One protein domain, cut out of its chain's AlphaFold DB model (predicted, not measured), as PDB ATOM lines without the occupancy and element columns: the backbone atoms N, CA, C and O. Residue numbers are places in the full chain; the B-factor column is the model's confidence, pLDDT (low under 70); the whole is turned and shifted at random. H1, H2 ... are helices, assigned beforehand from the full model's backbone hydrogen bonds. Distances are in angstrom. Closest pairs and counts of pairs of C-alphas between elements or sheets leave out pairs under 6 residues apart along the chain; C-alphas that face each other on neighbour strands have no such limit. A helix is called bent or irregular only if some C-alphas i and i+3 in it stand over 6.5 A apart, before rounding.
ATOM      1  N   ARG A 177     158.824 155.327 186.939       93.75
ATOM      2  CA  ARG A 177     157.893 154.489 186.167       93.75
ATOM      3  C   ARG A 177     156.449 154.686 186.618       93.75
ATOM      4  O   ARG A 177     155.570 154.816 185.771       93.75
ATOM      5  N   ASP A 178     156.229 154.819 187.924       93.50
ATOM      6  CA  ASP A 178     154.909 155.128 188.473       93.50
ATOM      7  C   ASP A 178     154.402 156.476 187.932       93.50
ATOM      8  O   ASP A 178     153.343 156.502 187.308       93.50
ATOM      9  N   ASP A 179     155.205 157.548 188.011       95.56
ATOM     10  CA  ASP A 179     154.867 158.875 187.459       95.56
ATOM     11  C   ASP A 179     154.493 158.813 185.962       95.56
ATOM     12  O   ASP A 179     153.538 159.459 185.520       95.56
ATOM     13  N   ILE A 180     155.240 158.033 185.168       93.81
ATOM     14  CA  ILE A 180     154.990 157.835 183.730       93.81
ATOM     15  C   ILE A 180     153.615 157.190 183.516       93.81
ATOM     16  O   ILE A 180     152.839 157.649 182.674       93.81
ATOM     17  N   THR A 181     153.290 156.146 184.281       92.31
ATOM     18  CA  THR A 181     151.996 155.459 184.163       92.31
ATOM     19  C   THR A 181     150.830 156.296 184.691       92.31
ATOM     20  O   THR A 181     149.773 156.348 184.055       92.31
ATOM     21  N   GLU A 182     151.021 157.013 185.799       95.75
ATOM     22  CA  GLU A 182     150.013 157.888 186.397       95.75
ATOM     23  C   GLU A 182     149.654 159.050 185.471       95.75
ATOM     24  O   GLU A 182     148.479 159.402 185.370       95.75
ATOM     25  N   ALA A 183     150.621 159.602 184.732       96.38
ATOM     26  CA  ALA A 183     150.363 160.654 183.750       96.38
ATOM     27  C   ALA A 183     149.388 160.195 182.649       96.38
ATOM     28  O   ALA A 183     148.456 160.927 182.305       96.38
ATOM     29  N   VAL A 184     149.545 158.964 182.147       96.00
ATOM     30  CA  VAL A 184     148.633 158.387 181.143       96.00
ATOM     31  C   VAL A 184     147.238 158.168 181.736       96.00
ATOM     32  O   VAL A 184     146.232 158.509 181.109       96.00
ATOM     33  N   VAL A 185     147.149 157.653 182.965       96.31
ATOM     34  CA  VAL A 185     145.865 157.468 183.664       96.31
ATOM     35  C   VAL A 185     145.170 158.805 183.929       96.31
ATOM     36  O   VAL A 185     143.958 158.907 183.737       96.31
ATOM     37  N   ALA A 186     145.914 159.841 184.314       96.69
ATOM     38  CA  ALA A 186     145.376 161.172 184.572       96.69
ATOM     39  C   ALA A 186     144.812 161.840 183.304       96.69
ATOM     40  O   ALA A 186     143.799 162.537 183.377       96.69
ATOM     41  N   GLU A 187     145.437 161.624 182.146       96.75
ATOM     42  CA  GLU A 187     145.020 162.222 180.870       96.75
ATOM     43  C   GLU A 187     143.803 161.510 180.247       96.75
ATOM     44  O   GLU A 187     142.854 162.150 179.772       96.75
ATOM     45  N   TYR A 188     143.805 160.177 180.267       95.44
ATOM     46  CA  TYR A 188     142.831 159.367 179.530       95.44
ATOM     47  C   TYR A 188     141.740 158.748 180.411       95.44
ATOM     48  O   TYR A 188     140.679 158.393 179.894       95.44
ATOM     49  N   GLY A 189     141.954 158.688 181.725       95.88
ATOM     50  CA  GLY A 189     141.068 158.045 182.687       95.88
ATOM     51  C   GLY A 189     141.315 156.539 182.796       95.88
ATOM     52  O   GLY A 189     141.551 155.847 181.806       95.88
ATOM     53  N   GLU A 190     141.212 156.017 184.016       95.44
ATOM     54  CA  GLU A 190     141.560 154.632 184.359       95.44
ATOM     55  C   GLU A 190     140.798 153.582 183.531       95.44
ATOM     56  O   GLU A 190     141.383 152.615 183.050       95.44
ATOM     57  N   GLU A 191     139.496 153.777 183.307       94.12
ATOM     58  CA  GLU A 191     138.668 152.832 182.549       94.12
ATOM     59  C   GLU A 191     139.091 152.724 181.076       94.12
ATOM     60  O   GLU A 191     139.161 151.623 180.520       94.12
ATOM     61  N   LEU A 192     139.387 153.860 180.440       93.25
ATOM     62  CA  LEU A 192     139.804 153.895 179.041       93.25
ATOM     63  C   LEU A 192     141.220 153.336 178.892       93.25
ATOM     64  O   LEU A 192     141.445 152.519 178.003       93.25
ATOM     65  N   VAL A 193     142.138 153.691 179.798       94.81
ATOM     66  CA  VAL A 193     143.505 153.145 179.830       94.81
ATOM     67  C   VAL A 193     143.493 151.633 180.024       94.81
ATOM     68  O   VAL A 193     144.167 150.925 179.285       94.81
ATOM     69  N   ASN A 194     142.683 151.109 180.948       95.06
ATOM     70  CA  ASN A 194     142.586 149.669 181.187       95.06
ATOM     71  C   ASN A 194     142.063 148.900 179.967       95.06
ATOM     72  O   ASN A 194     142.549 147.806 179.676       95.06
ATOM     73  N   ARG A 195     141.080 149.451 179.241       94.69
ATOM     74  CA  ARG A 195     140.604 148.852 177.985       94.69
ATOM     75  C   ARG A 195     141.668 148.951 176.895       94.69
ATOM     76  O   ARG A 195     142.008 147.934 176.302       94.69
ATOM     77  N   ALA A 196     142.242 150.133 176.679       94.06
ATOM     78  CA  ALA A 196     143.289 150.353 175.685       94.06
ATOM     79  C   ALA A 196     144.500 149.438 175.916       94.06
ATOM     80  O   ALA A 196     144.963 148.794 174.983       94.06
ATOM     81  N   PHE A 197     144.951 149.286 177.162       93.31
ATOM     82  CA  PHE A 197     146.069 148.416 177.526       93.31
ATOM     83  C   PHE A 197     145.819 146.948 177.162       93.31
ATOM     84  O   PHE A 197     146.747 146.270 176.733       93.31
ATOM     85  N   ARG A 198     144.582 146.452 177.324       95.12
ATOM     86  CA  ARG A 198     144.224 145.057 177.013       95.12
ATOM     87  C   ARG A 198     144.257 144.744 175.521       95.12
ATOM     88  O   ARG A 198     144.621 143.630 175.181       95.12
ATOM     89  N   PHE A 199     143.866 145.699 174.679       93.25
ATOM     90  CA  PHE A 199     143.696 145.497 173.234       93.25
ATOM     91  C   PHE A 199     144.809 146.134 172.387       93.25
ATOM     92  O   PHE A 199     144.767 146.071 171.163       93.25
ATOM     93  N   ARG A 200     145.804 146.780 173.009       90.62
ATOM     94  CA  ARG A 200     146.850 147.546 172.305       90.62
ATOM     95  C   ARG A 200     147.640 146.719 171.281       90.62
ATOM     96  O   ARG A 200     148.031 147.269 170.259       90.62
ATOM     97  N   ASP A 201     147.866 145.434 171.574       91.62
ATOM     98  CA  ASP A 201     148.690 144.525 170.769       91.62
ATOM     99  C   ASP A 201     147.856 143.837 169.663       91.62
ATOM    100  O   ASP A 201     148.419 143.181 168.789       91.62
ATOM    101  N   ASP A 202     146.528 144.014 169.677       92.31
ATOM    102  CA  ASP A 202     145.598 143.401 168.719       92.31
ATOM    103  C   ASP A 202     145.375 144.274 167.468       92.31
ATOM    104  O   ASP A 202     144.863 143.793 166.455       92.31
ATOM    105  N   PHE A 203     145.755 145.558 167.518       90.31
ATOM    106  CA  PHE A 203     145.675 146.454 166.363       90.31
ATOM    107  C   PHE A 203     146.787 146.167 165.357       90.31
ATOM    108  O   PHE A 203     147.960 146.041 165.711       90.31
ATOM    109  N   VAL A 204     146.426 146.167 164.077       90.19
ATOM    110  CA  VAL A 204     147.352 145.953 162.964       90.19
ATOM    111  C   VAL A 204     147.474 147.209 162.104       90.19
ATOM    112  O   VAL A 204     146.522 147.975 161.935       90.19
ATOM    113  N   ALA A 205     148.671 147.430 161.565       86.81
ATOM    114  CA  ALA A 205     148.956 148.500 160.617       86.81
ATOM    115  C   ALA A 205     149.280 147.889 159.247       86.81
ATOM    116  O   ALA A 205     149.992 146.883 159.200       86.81
ATOM    117  N   PRO A 206     148.792 148.483 158.147       85.62
ATOM    118  CA  PRO A 206     149.105 147.994 156.814       85.62
ATOM    119  C   PRO A 206     150.564 148.306 156.460       85.62
ATOM    120  O   PRO A 206     151.154 149.262 156.980       85.62
ATOM    121  N   GLY A 207     151.147 147.522 155.552       86.06
ATOM    122  CA  GLY A 207     152.456 147.839 154.988       86.06
ATOM    123  C   GLY A 207     152.476 149.204 154.268       86.06
ATOM    124  O   GLY A 207     151.438 149.679 153.804       86.06
ATOM    125  N   PRO A 208     153.653 149.848 154.125       81.81
ATOM    126  CA  PRO A 208     153.772 151.167 153.492       81.81
ATOM    127  C   PRO A 208     153.294 151.222 152.027       81.81
ATOM    128  O   PRO A 208     152.957 152.308 151.566       81.81
ATOM    129  N   ASP A 209     153.209 150.077 151.339       86.81
ATOM    130  CA  ASP A 209     152.708 149.928 149.960       86.81
ATOM    131  C   ASP A 209     151.601 148.851 149.853       86.81
ATOM    132  O   ASP A 209     151.502 148.136 148.852       86.81
ATOM    133  N   ALA A 210     150.801 148.681 150.911       84.69
ATOM    134  CA  ALA A 210     149.754 147.661 150.981       84.69
ATOM    135  C   ALA A 210     148.703 147.812 149.851       84.69
ATOM    136  O   ALA A 210     148.209 148.923 149.624       84.69
ATOM    137  N   PRO A 211     148.325 146.727 149.143       89.50
ATOM    138  CA  PRO A 211     147.228 146.749 148.175       89.50
ATOM    139  C   PRO A 211     145.872 147.007 148.857       89.50
ATOM    140  O   PRO A 211     145.711 146.756 150.050       89.50
ATOM    141  N   GLU A 212     144.868 147.457 148.093       86.88
ATOM    142  CA  GLU A 212     143.515 147.764 148.614       86.88
ATOM    143  C   GLU A 212     142.884 146.594 149.388       86.88
ATOM    144  O   GLU A 212     142.184 146.804 150.376       86.88
ATOM    145  N   GLU A 213     143.169 145.358 148.977       86.94
ATOM    146  CA  GLU A 213     142.716 144.136 149.649       86.94
ATOM    147  C   GLU A 213     143.284 144.023 151.076       86.94
ATOM    148  O   GLU A 213     142.533 143.766 152.014       86.94
ATOM    149  N   GLU A 214     144.578 144.305 151.265       86.44
ATOM    150  CA  GLU A 214     145.240 144.304 152.581       86.44
ATOM    151  C   GLU A 214     144.727 145.456 153.461       86.44
ATOM    152  O   GLU A 214     144.520 145.276 154.660       86.44
ATOM    153  N   LEU A 215     144.458 146.627 152.871       86.75
ATOM    154  CA  LEU A 215     143.856 147.754 153.592       86.75
ATOM    155  C   LEU A 215     142.469 147.391 154.142       86.75
ATOM    156  O   LEU A 215     142.192 147.648 155.313       86.75
ATOM    157  N   HIS A 216     141.624 146.745 153.333       88.81
ATOM    158  CA  HIS A 216     140.302 146.291 153.767       88.81
ATOM    159  C   HIS A 216     140.364 145.201 154.844       88.81
ATOM    160  O   HIS A 216     139.552 145.211 155.773       88.81
ATOM    161  N   GLU A 217     141.323 144.277 154.758       88.56
ATOM    162  CA  GLU A 217     141.542 143.264 155.797       88.56
ATOM    163  C   GLU A 217     141.987 143.897 157.122       88.56
ATOM    164  O   GLU A 217     141.433 143.580 158.175       88.56
ATOM    165  N   VAL A 218     142.931 144.842 157.078       90.44
ATOM    166  CA  VAL A 218     143.399 145.594 158.252       90.44
ATOM    167  C   VAL A 218     142.272 146.409 158.892       90.44
ATOM    168  O   VAL A 218     142.135 146.413 160.117       90.44
ATOM    169  N   GLU A 219     141.437 147.070 158.088       89.62
ATOM    170  CA  GLU A 219     140.253 147.782 158.575       89.62
ATOM    171  C   GLU A 219     139.273 146.834 159.274       89.62
ATOM    172  O   GLU A 219     138.818 147.143 160.374       89.62
ATOM    173  N   ALA A 220     138.990 145.663 158.691       91.56
ATOM    174  CA  ALA A 220     138.090 144.675 159.282       91.56
ATOM    175  C   ALA A 220     138.624 144.102 160.607       91.56
ATOM    176  O   ALA A 220     137.855 143.914 161.552       91.56
ATOM    177  N   ILE A 221     139.937 143.855 160.698       91.50
ATOM    178  CA  ILE A 221     140.589 143.397 161.933       91.50
ATOM    179  C   ILE A 221     140.475 144.475 163.014       91.50
ATOM    180  O   ILE A 221     139.974 144.200 164.103       91.50
ATOM    181  N   ASN A 222     140.874 145.712 162.709       93.19
ATOM    182  CA  ASN A 222     140.828 146.811 163.673       93.19
ATOM    183  C   ASN A 222     139.388 147.138 164.110       93.19
ATOM    184  O   ASN A 222     139.159 147.477 165.272       93.19
ATOM    185  N   GLU A 223     138.403 146.987 163.219       92.88
ATOM    186  CA  GLU A 223     136.981 147.127 163.543       92.88
ATOM    187  C   GLU A 223     136.531 146.090 164.581       92.88
ATOM    188  O   GLU A 223     135.928 146.454 165.593       92.88
ATOM    189  N   ALA A 224     136.897 144.818 164.395       93.25
ATOM    190  CA  ALA A 224     136.582 143.753 165.347       93.25
ATOM    191  C   ALA A 224     137.229 143.982 166.727       93.25
ATOM    192  O   ALA A 224     136.641 143.645 167.763       93.25
ATOM    193  N   VAL A 225     138.419 144.594 166.762       92.56
ATOM    194  CA  VAL A 225     139.095 144.989 168.008       92.56
ATOM    195  C   VAL A 225     138.324 146.106 168.715       92.56
ATOM    196  O   VAL A 225     138.074 146.004 169.918       92.56
ATOM    197  N   PHE A 226     137.866 147.139 167.994       93.75
ATOM    198  CA  PHE A 226     137.023 148.188 168.584       93.75
ATOM    199  C   PHE A 226     135.704 147.637 169.140       93.75
ATOM    200  O   PHE A 226     135.296 148.035 170.234       93.75
ATOM    201  N   GLU A 227     135.049 146.719 168.424       93.44
ATOM    202  CA  GLU A 227     133.829 146.054 168.896       93.44
ATOM    203  C   GLU A 227     134.083 145.245 170.174       93.44
ATOM    204  O   GLU A 227     133.351 145.387 171.156       93.44
ATOM    205  N   SER A 228     135.163 144.459 170.199       92.75
ATOM    206  CA  SER A 228     135.566 143.653 171.361       92.75
ATOM    207  C   SER A 228     135.930 144.508 172.577       92.75
ATOM    208  O   SER A 228     135.648 144.132 173.717       92.75
ATOM    209  N   ALA A 229     136.504 145.690 172.341       90.75
ATOM    210  CA  ALA A 229     136.809 146.680 173.368       90.75
ATOM    211  C   ALA A 229     135.587 147.515 173.807       90.75
ATOM    212  O   ALA A 229     135.688 148.318 174.744       90.75
ATOM    213  N   GLY A 230     134.432 147.349 173.150       92.44
ATOM    214  CA  GLY A 230     133.219 148.123 173.415       92.44
ATOM    215  C   GLY A 230     133.383 149.617 173.123       92.44
ATOM    216  O   GLY A 230     132.810 150.445 173.830       92.44
ATOM    217  N   VAL A 231     134.204 149.975 172.131       92.88
ATOM    218  CA  VAL A 231     134.552 151.363 171.795       92.88
ATOM    219  C   VAL A 231     133.611 151.891 170.718       92.88
ATOM    220  O   VAL A 231     133.578 151.405 169.585       92.88
ATOM    221  N   SER A 232     132.851 152.933 171.054       92.38
ATOM    222  CA  SER A 232     131.950 153.572 170.086       92.38
ATOM    223  C   SER A 232     132.731 154.317 168.991       92.38
ATOM    224  O   SER A 232     133.817 154.824 169.276       92.38
ATOM    225  N   PRO A 233     132.189 154.494 167.767       90.75
ATOM    226  CA  PRO A 233     132.869 155.233 166.694       90.75
ATOM    227  C   PRO A 233     133.368 156.632 167.086       90.75
ATOM    228  O   PRO A 233     134.411 157.070 166.612       90.75
ATOM    229  N   VAL A 234     132.654 157.316 167.988       91.94
ATOM    230  CA  VAL A 234     133.012 158.654 168.498       91.94
ATOM    231  C   VAL A 234     134.196 158.603 169.474       91.94
ATOM    232  O   VAL A 234     134.957 159.560 169.571       91.94
ATOM    233  N   GLU A 235     134.374 157.489 170.184       92.62
ATOM    234  CA  GLU A 235     135.449 157.274 171.160       92.62
ATOM    235  C   GLU A 235     136.749 156.771 170.506       92.62
ATOM    236  O   GLU A 235     137.828 156.992 171.054       92.62
ATOM    237  N   ARG A 236     136.672 156.157 169.313       93.38
ATOM    238  CA  ARG A 236     137.821 155.542 168.614       93.38
ATOM    239  C   ARG A 236     139.061 156.434 168.514       93.38
ATOM    240  O   ARG A 236     140.138 155.925 168.814       93.38
ATOM    241  N   PRO A 237     138.971 157.731 168.148       94.00
ATOM    242  CA  PRO A 237     140.160 158.576 168.067       94.00
ATOM    243  C   PRO A 237     140.878 158.686 169.416       94.00
ATOM    244  O   PRO A 237     142.079 158.441 169.496       94.00
ATOM    245  N   ARG A 238     140.120 158.947 170.489       94.06
ATOM    246  CA  ARG A 238     140.644 159.062 171.857       94.06
ATOM    247  C   ARG A 238     141.180 157.727 172.377       94.06
ATOM    248  O   ARG A 238     142.182 157.697 173.083       94.06
ATOM    249  N   PHE A 239     140.537 156.619 172.009       95.12
ATOM    250  CA  PHE A 239     141.010 155.273 172.333       95.12
ATOM    251  C   PHE A 239     142.361 154.971 171.671       95.12
ATOM    252  O   PHE A 239     143.279 154.499 172.337       95.12
ATOM    253  N   MET A 240     142.524 155.309 170.389       94.50
ATOM    254  CA  MET A 240     143.791 155.118 169.676       94.50
ATOM    255  C   MET A 240     144.904 156.049 170.171       94.50
ATOM    256  O   MET A 240     146.070 155.655 170.167       94.50
ATOM    257  N   GLU A 241     144.575 157.265 170.614       96.06
ATOM    258  CA  GLU A 241     145.523 158.147 171.310       96.06
ATOM    259  C   GLU A 241     146.007 157.516 172.619       96.06
ATOM    260  O   GLU A 241     147.214 157.455 172.849       96.06
ATOM    261  N   ALA A 242     145.099 156.944 173.416       95.69
ATOM    262  CA  ALA A 242     145.463 156.235 174.641       95.69
ATOM    263  C   ALA A 242     146.325 154.993 174.372       95.69
ATOM    264  O   ALA A 242     147.318 154.788 175.063       95.69
ATOM    265  N   VAL A 243     146.008 154.190 173.345       95.31
ATOM    266  CA  VAL A 243     146.839 153.042 172.927       95.31
ATOM    267  C   VAL A 243     148.268 153.493 172.600       95.31
ATOM    268  O   VAL A 243     149.233 152.908 173.092       95.31
ATOM    269  N   LYS A 244     148.421 154.577 171.827       95.06
ATOM    270  CA  LYS A 244     149.741 155.146 171.506       95.06
ATOM    271  C   LYS A 244     150.463 155.668 172.749       95.06
ATOM    272  O   LYS A 244     151.659 155.423 172.893       95.06
ATOM    273  N   ALA A 245     149.754 156.365 173.637       96.12
ATOM    274  CA  ALA A 245     150.312 156.893 174.880       96.12
ATOM    275  C   ALA A 245     150.787 155.772 175.817       96.12
ATOM    276  O   ALA A 245     151.860 155.887 176.398       96.12
ATOM    277  N   ILE A 246     150.042 154.665 175.904       95.62
ATOM    278  CA  ILE A 246     150.418 153.472 176.673       95.62
ATOM    279  C   ILE A 246     151.675 152.822 176.100       95.62
ATOM    280  O   ILE A 246     152.599 152.546 176.856       95.62
ATOM    281  N   ASN A 247     151.737 152.596 174.783       94.44
ATOM    282  CA  ASN A 247     152.918 151.992 174.158       94.44
ATOM    283  C   ASN A 247     154.163 152.854 174.391       94.44
ATOM    284  O   ASN A 247     155.189 152.347 174.835       94.44
ATOM    285  N   LYS A 248     154.032 154.174 174.220       95.94
ATOM    286  CA  LYS A 248     155.102 155.118 174.548       95.94
ATOM    287  C   LYS A 248     155.488 155.059 176.030       95.94
ATOM    288  O   LYS A 248     156.668 155.082 176.341       95.94
ATOM    289  N   ALA A 249     154.520 154.979 176.941       95.94
ATOM    290  CA  ALA A 249     154.789 154.870 178.372       95.94
ATOM    291  C   ALA A 249     155.510 153.562 178.735       95.94
ATOM    292  O   ALA A 249     156.362 153.569 179.613       95.94
ATOM    293  N   ILE A 250     155.210 152.452 178.055       94.50
ATOM    294  CA  ILE A 250     155.924 151.179 178.228       94.50
ATOM    295  C   ILE A 250     157.378 151.316 177.777       94.50
ATOM    296  O   ILE A 250     158.273 150.914 178.520       94.50
ATOM    297  N   ASP A 251     157.608 151.917 176.608       96.12
ATOM    298  CA  ASP A 251     158.956 152.181 176.097       96.12
ATOM    299  C   ASP A 251     159.731 153.111 177.047       96.12
ATOM    300  O   ASP A 251     160.842 152.786 177.465       96.12
ATOM    301  N   ASP A 252     159.114 154.216 177.476       96.56
ATOM    302  CA  ASP A 252     159.696 155.167 178.431       96.56
ATOM    303  C   ASP A 252     160.010 154.481 179.780       96.56
ATOM    304  O   ASP A 252     161.057 154.730 180.381       96.56
ATOM    305  N   CYS A 253     159.142 153.578 180.256       95.75
ATOM    306  CA  CYS A 253     159.375 152.786 181.467       95.75
ATOM    307  C   CYS A 253     160.546 151.808 181.315       95.75
ATOM    308  O   CYS A 253     161.324 151.632 182.256       95.75
ATOM    309  N   TYR A 254     160.686 151.173 180.150       95.38
ATOM    310  CA  TYR A 254     161.807 150.284 179.850       95.38
ATOM    311  C   TYR A 254     163.133 151.057 179.777       95.38
ATOM    312  O   TYR A 254     164.154 150.626 180.325       95.38
ATOM    313  N   ASP A 255     163.126 152.229 179.146       95.50
ATOM    314  CA  ASP A 255     164.282 153.122 179.098       95.50
ATOM    315  C   ASP A 255     164.673 153.621 180.493       95.50
ATOM    316  O   ASP A 255     165.866 153.658 180.825       95.50
ATOM    317  N   GLU A 256     163.686 153.947 181.328       95.31
ATOM    318  CA  GLU A 256     163.885 154.351 182.718       95.31
ATOM    319  C   GLU A 256     164.485 153.220 183.559       95.31
ATOM    320  O   GLU A 256     165.480 153.441 184.251       95.31
ATOM    321  N   GLU A 257     163.968 151.994 183.452       94.50
ATOM    322  CA  GLU A 257     164.532 150.823 184.134       94.50
ATOM    323  C   GLU A 257     165.997 150.602 183.742       94.50
ATOM    324  O   GLU A 257     166.879 150.504 184.601       94.50
ATOM    325  N   ASN A 258     166.298 150.618 182.442       94.50
ATOM    326  CA  ASN A 258     167.670 150.483 181.959       94.50
ATOM    327  C   ASN A 258     168.570 151.628 182.440       94.50
ATOM    328  O   ASN A 258     169.743 151.414 182.763       94.50
ATOM    329  N   ARG A 259     168.054 152.861 182.481       93.94
ATOM    330  CA  ARG A 259     168.774 154.020 183.021       93.94
ATOM    331  C   ARG A 259     169.085 153.825 184.503       93.94
ATOM    332  O   ARG A 259     170.232 154.054 184.887       93.94
ATOM    333  N   LEU A 260     168.114 153.394 185.306       93.56
ATOM    334  CA  LEU A 260     168.282 153.142 186.738       93.56
ATOM    335  C   LEU A 260     169.319 152.052 186.988       93.56
ATOM    336  O   LEU A 260     170.281 152.307 187.706       93.56
ATOM    337  N   VAL A 261     169.203 150.898 186.325       93.81
ATOM    338  CA  VAL A 261     170.155 149.783 186.468       93.81
ATOM    339  C   VAL A 261     171.582 150.222 186.135       93.81
ATOM    340  O   VAL A 261     172.519 149.928 186.884       93.81
ATOM    341  N   ARG A 262     171.771 150.956 185.028       93.25
ATOM    342  CA  ARG A 262     173.090 151.475 184.631       93.25
ATOM    343  C   ARG A 262     173.642 152.468 185.650       93.25
ATOM    344  O   ARG A 262     174.795 152.333 186.054       93.25
ATOM    345  N   ASN A 263     172.836 153.444 186.060       92.31
ATOM    346  CA  ASN A 263     173.271 154.500 186.971       92.31
ATOM    347  C   ASN A 263     173.554 153.957 188.372       92.31
ATOM    348  O   ASN A 263     174.582 154.288 188.952       92.31
ATOM    349  N   GLU A 264     172.695 153.079 188.889       94.00
ATOM    350  CA  GLU A 264     172.909 152.424 190.175       94.00
ATOM    351  C   GLU A 264     174.205 151.609 190.158       94.00
ATOM    352  O   GLU A 264     175.034 151.744 191.058       94.00
ATOM    353  N   SER A 265     174.419 150.806 189.111       93.31
ATOM    354  CA  SER A 265     175.634 149.995 188.969       93.31
ATOM    355  C   SER A 265     176.894 150.861 188.909       93.31
ATOM    356  O   SER A 265     177.873 150.574 189.600       93.31
ATOM    357  N   ALA A 266     176.867 151.938 188.118       92.06
ATOM    358  CA  ALA A 266     177.985 152.868 187.997       92.06
ATOM    359  C   ALA A 266     178.288 153.574 189.327       92.06
ATOM    360  O   ALA A 266     179.437 153.572 189.771       92.06
ATOM    361  N   SER A 267     177.274 154.118 190.003       92.44
ATOM    362  CA  SER A 267     177.468 154.831 191.270       92.44
ATOM    363  C   SER A 267     177.873 153.885 192.406       92.44
ATOM    364  O   SER A 267     178.767 154.221 193.178       92.44
ATOM    365  N   ARG A 268     177.335 152.655 192.486       94.88
ATOM    366  CA  ARG A 268     177.812 151.635 193.445       94.88
ATOM    367  C   ARG A 268     179.285 151.300 193.229       94.88
ATOM    368  O   ARG A 268     180.032 151.199 194.202       94.88
ATOM    369  N   TYR A 269     179.704 151.143 191.973       95.88
ATOM    370  CA  TYR A 269     181.110 150.930 191.639       95.88
ATOM    371  C   TYR A 269     181.977 152.113 192.087       95.88
ATOM    372  O   TYR A 269     183.013 151.907 192.720       95.88
ATOM    373  N   MET A 270     181.542 153.348 191.818       95.75
ATOM    374  CA  MET A 270     182.280 154.546 192.220       95.75
ATOM    375  C   MET A 270     182.397 154.666 193.741       95.75
ATOM    376  O   MET A 270     183.505 154.870 194.231       95.75
ATOM    377  N   VAL A 271     181.321 154.432 194.497       96.31
ATOM    378  CA  VAL A 271     181.354 154.393 195.971       96.31
ATOM    379  C   VAL A 271     182.391 153.388 196.476       96.31
ATOM    380  O   VAL A 271     183.238 153.732 197.300       96.31
ATOM    381  N   GLN A 272     182.378 152.157 195.953       96.06
ATOM    382  CA  GLN A 272     183.348 151.125 196.340       96.06
ATOM    383  C   GLN A 272     184.783 151.541 196.014       96.06
ATOM    384  O   GLN A 272     185.677 151.389 196.847       96.06
ATOM    385  N   LYS A 273     184.998 152.091 194.817       96.38
ATOM    386  CA  LYS A 273     186.305 152.567 194.373       96.38
ATOM    387  C   LYS A 273     186.827 153.682 195.280       96.38
ATOM    388  O   LYS A 273     187.938 153.560 195.783       96.38
ATOM    389  N   ARG A 274     186.029 154.725 195.536       96.38
ATOM    390  CA  ARG A 274     186.423 155.862 196.386       96.38
ATOM    391  C   ARG A 274     186.711 155.425 197.811       96.38
ATOM    392  O   ARG A 274     187.712 155.838 198.386       96.38
ATOM    393  N   PHE A 275     185.885 154.543 198.365       95.38
ATOM    394  CA  PHE A 275     186.149 153.989 199.687       95.38
ATOM    395  C   PHE A 275     187.463 153.191 199.719       95.38
ATOM    396  O   PHE A 275     188.261 153.362 200.638       95.38
ATOM    397  N   GLY A 276     187.740 152.382 198.690       94.69
ATOM    398  CA  GLY A 276     189.019 151.681 198.541       94.69
ATOM    399  C   GLY A 276     190.223 152.627 198.453       94.69
ATOM    400  O   GLY A 276     191.239 152.381 199.096       94.69
ATOM    401  N   GLU A 277     190.097 153.741 197.730       94.62
ATOM    402  CA  GLU A 277     191.139 154.775 197.652       94.62
ATOM    403  C   GLU A 277     191.416 155.415 199.025       94.62
ATOM    404  O   GLU A 277     192.574 155.635 199.376       94.62
ATOM    405  N   ILE A 278     190.380 155.652 199.844       94.44
ATOM    406  CA  ILE A 278     190.550 156.113 201.234       94.44
ATOM    407  C   ILE A 278     191.320 155.074 202.057       94.44
ATOM    408  O   ILE A 278     192.235 155.434 202.799       94.44
ATOM    409  N   VAL A 279     190.986 153.787 201.924       91.88
ATOM    410  CA  VAL A 279     191.682 152.709 202.646       91.88
ATOM    411  C   VAL A 279     193.162 152.652 202.265       91.88
ATOM    412  O   VAL A 279     193.999 152.593 203.163       91.88
ATOM    413  N   GLU A 280     193.503 152.734 200.977       91.69
ATOM    414  CA  GLU A 280     194.903 152.741 200.522       91.69
ATOM    415  C   GLU A 280     195.681 153.977 201.002       91.69
ATOM    416  O   GLU A 280     196.875 153.880 201.278       91.69
ATOM    417  N   LEU A 281     195.028 155.135 201.159       89.69
ATOM    418  CA  LEU A 281     195.663 156.321 201.745       89.69
ATOM    419  C   LEU A 281     196.007 156.127 203.229       89.69
ATOM    420  O   LEU A 281     197.080 156.533 203.675       89.69
ATOM    421  N   ILE A 282     195.098 155.519 203.993       88.50
ATOM    422  CA  ILE A 282     195.247 155.340 205.445       88.50
ATOM    423  C   ILE A 282     196.181 154.166 205.763       88.50
ATOM    424  O   ILE A 282     197.010 154.242 206.673       88.50
ATOM    425  N   ALA A 283     196.059 153.076 205.013       85.88
ATOM    426  CA  ALA A 283     196.806 151.843 205.204       85.88
ATOM    427  C   ALA A 283     197.358 151.328 203.862       85.88
ATOM    428  O   ALA A 283     196.858 150.329 203.343       85.88
TER     429      ALA A 283
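What this domain is: This is residues 177 to 283 of the 289 residues of an uncharacterized protein of Collinsella sp. WCA1-178-WT-3 (M2) (UniProt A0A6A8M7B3). Picture one very long helix, H4, whose residues 258 to 282 stick out, together with the last printed residue, 283, as a bare arm, while the other helices gather at its first part. H1 lies side by side with that part and runs the opposite way, H2 crosses it, and H3 makes an L with H4, its last residues near the place where H4 begins. The 107 printed residues hold four named helices, in the order H1, H2, H3, H4, and no named strand: an all helix domain. It is extended, with a radius of gyration of the C-alphas of 22.8 A and spans of 77 by 34 by 16 A; the arm makes much of the length.

How they stand to each other: Begin at the first printed residue, with H1, residues 177 to 188. It touches H4, residues 236 to 282, which meets it with residues 238 to 257 alone; the closest C-alphas are those of Arg 177 and Cys 253, 5.2 A apart. The two run opposite ways at a shallow tilt of 18 degrees. Next look at H2, residues 190 to 199, close to H1 but not clearly touching it: the closest C-alphas, of Val 185 and Val 193, are 6.2 A apart. H2 touches residues 239 to 246 of H4, about perpendicular at 88 degrees, with the C-alphas of Ala 196 and Val 243 closest at 5.2 A. Then comes H3, residues 212 to 228, which touches no helix. It is close to H2 but not clearly touching, the closest C-alphas being those of Phe 199 and Val 225 at 7.0 A. It is also close to H4 but not clearly touching, with the C-alphas of Phe 226 and Arg 236 closest at 7.4 A, and about perpendicular to it at 81 degrees. H1 and H3 are apart. Every O i to N i+4 pair is within hydrogen-bond range in H2, H3 and H4, and 7 of 8 are in H1.

Where its parts are: Find C-alpha 177 at (157.893, 154.489, 186.167); from there H1 runs 17.2 A to C-alpha 188. H2 covers 14.6 A from C-alpha 190 to C-alpha 199. H3 starts at C-alpha 212, (143.515, 147.764, 148.614), and runs 24.4 A to C-alpha 228. H4 spans 68.2 A, from C-alpha 236 at (137.821, 155.542, 168.614) to C-alpha 282 at (195.247, 155.340, 205.445), and is not bent.

The domain as a whole: The two C-alphas farthest apart, those of Glu 213 and Ala 283, are 77.9 A apart. Without residues 258 to 283, which stand free, the body has 81 residues and spans 42 by 27 by 16 A. The link from H1 to H2 is tight, that from H3 to H4 short, and that from H2 to H3, residues 200 to 211, long. The printed part has no cut. The mean pLDDT of the printed part is 93.0, and no printed residue is under 70.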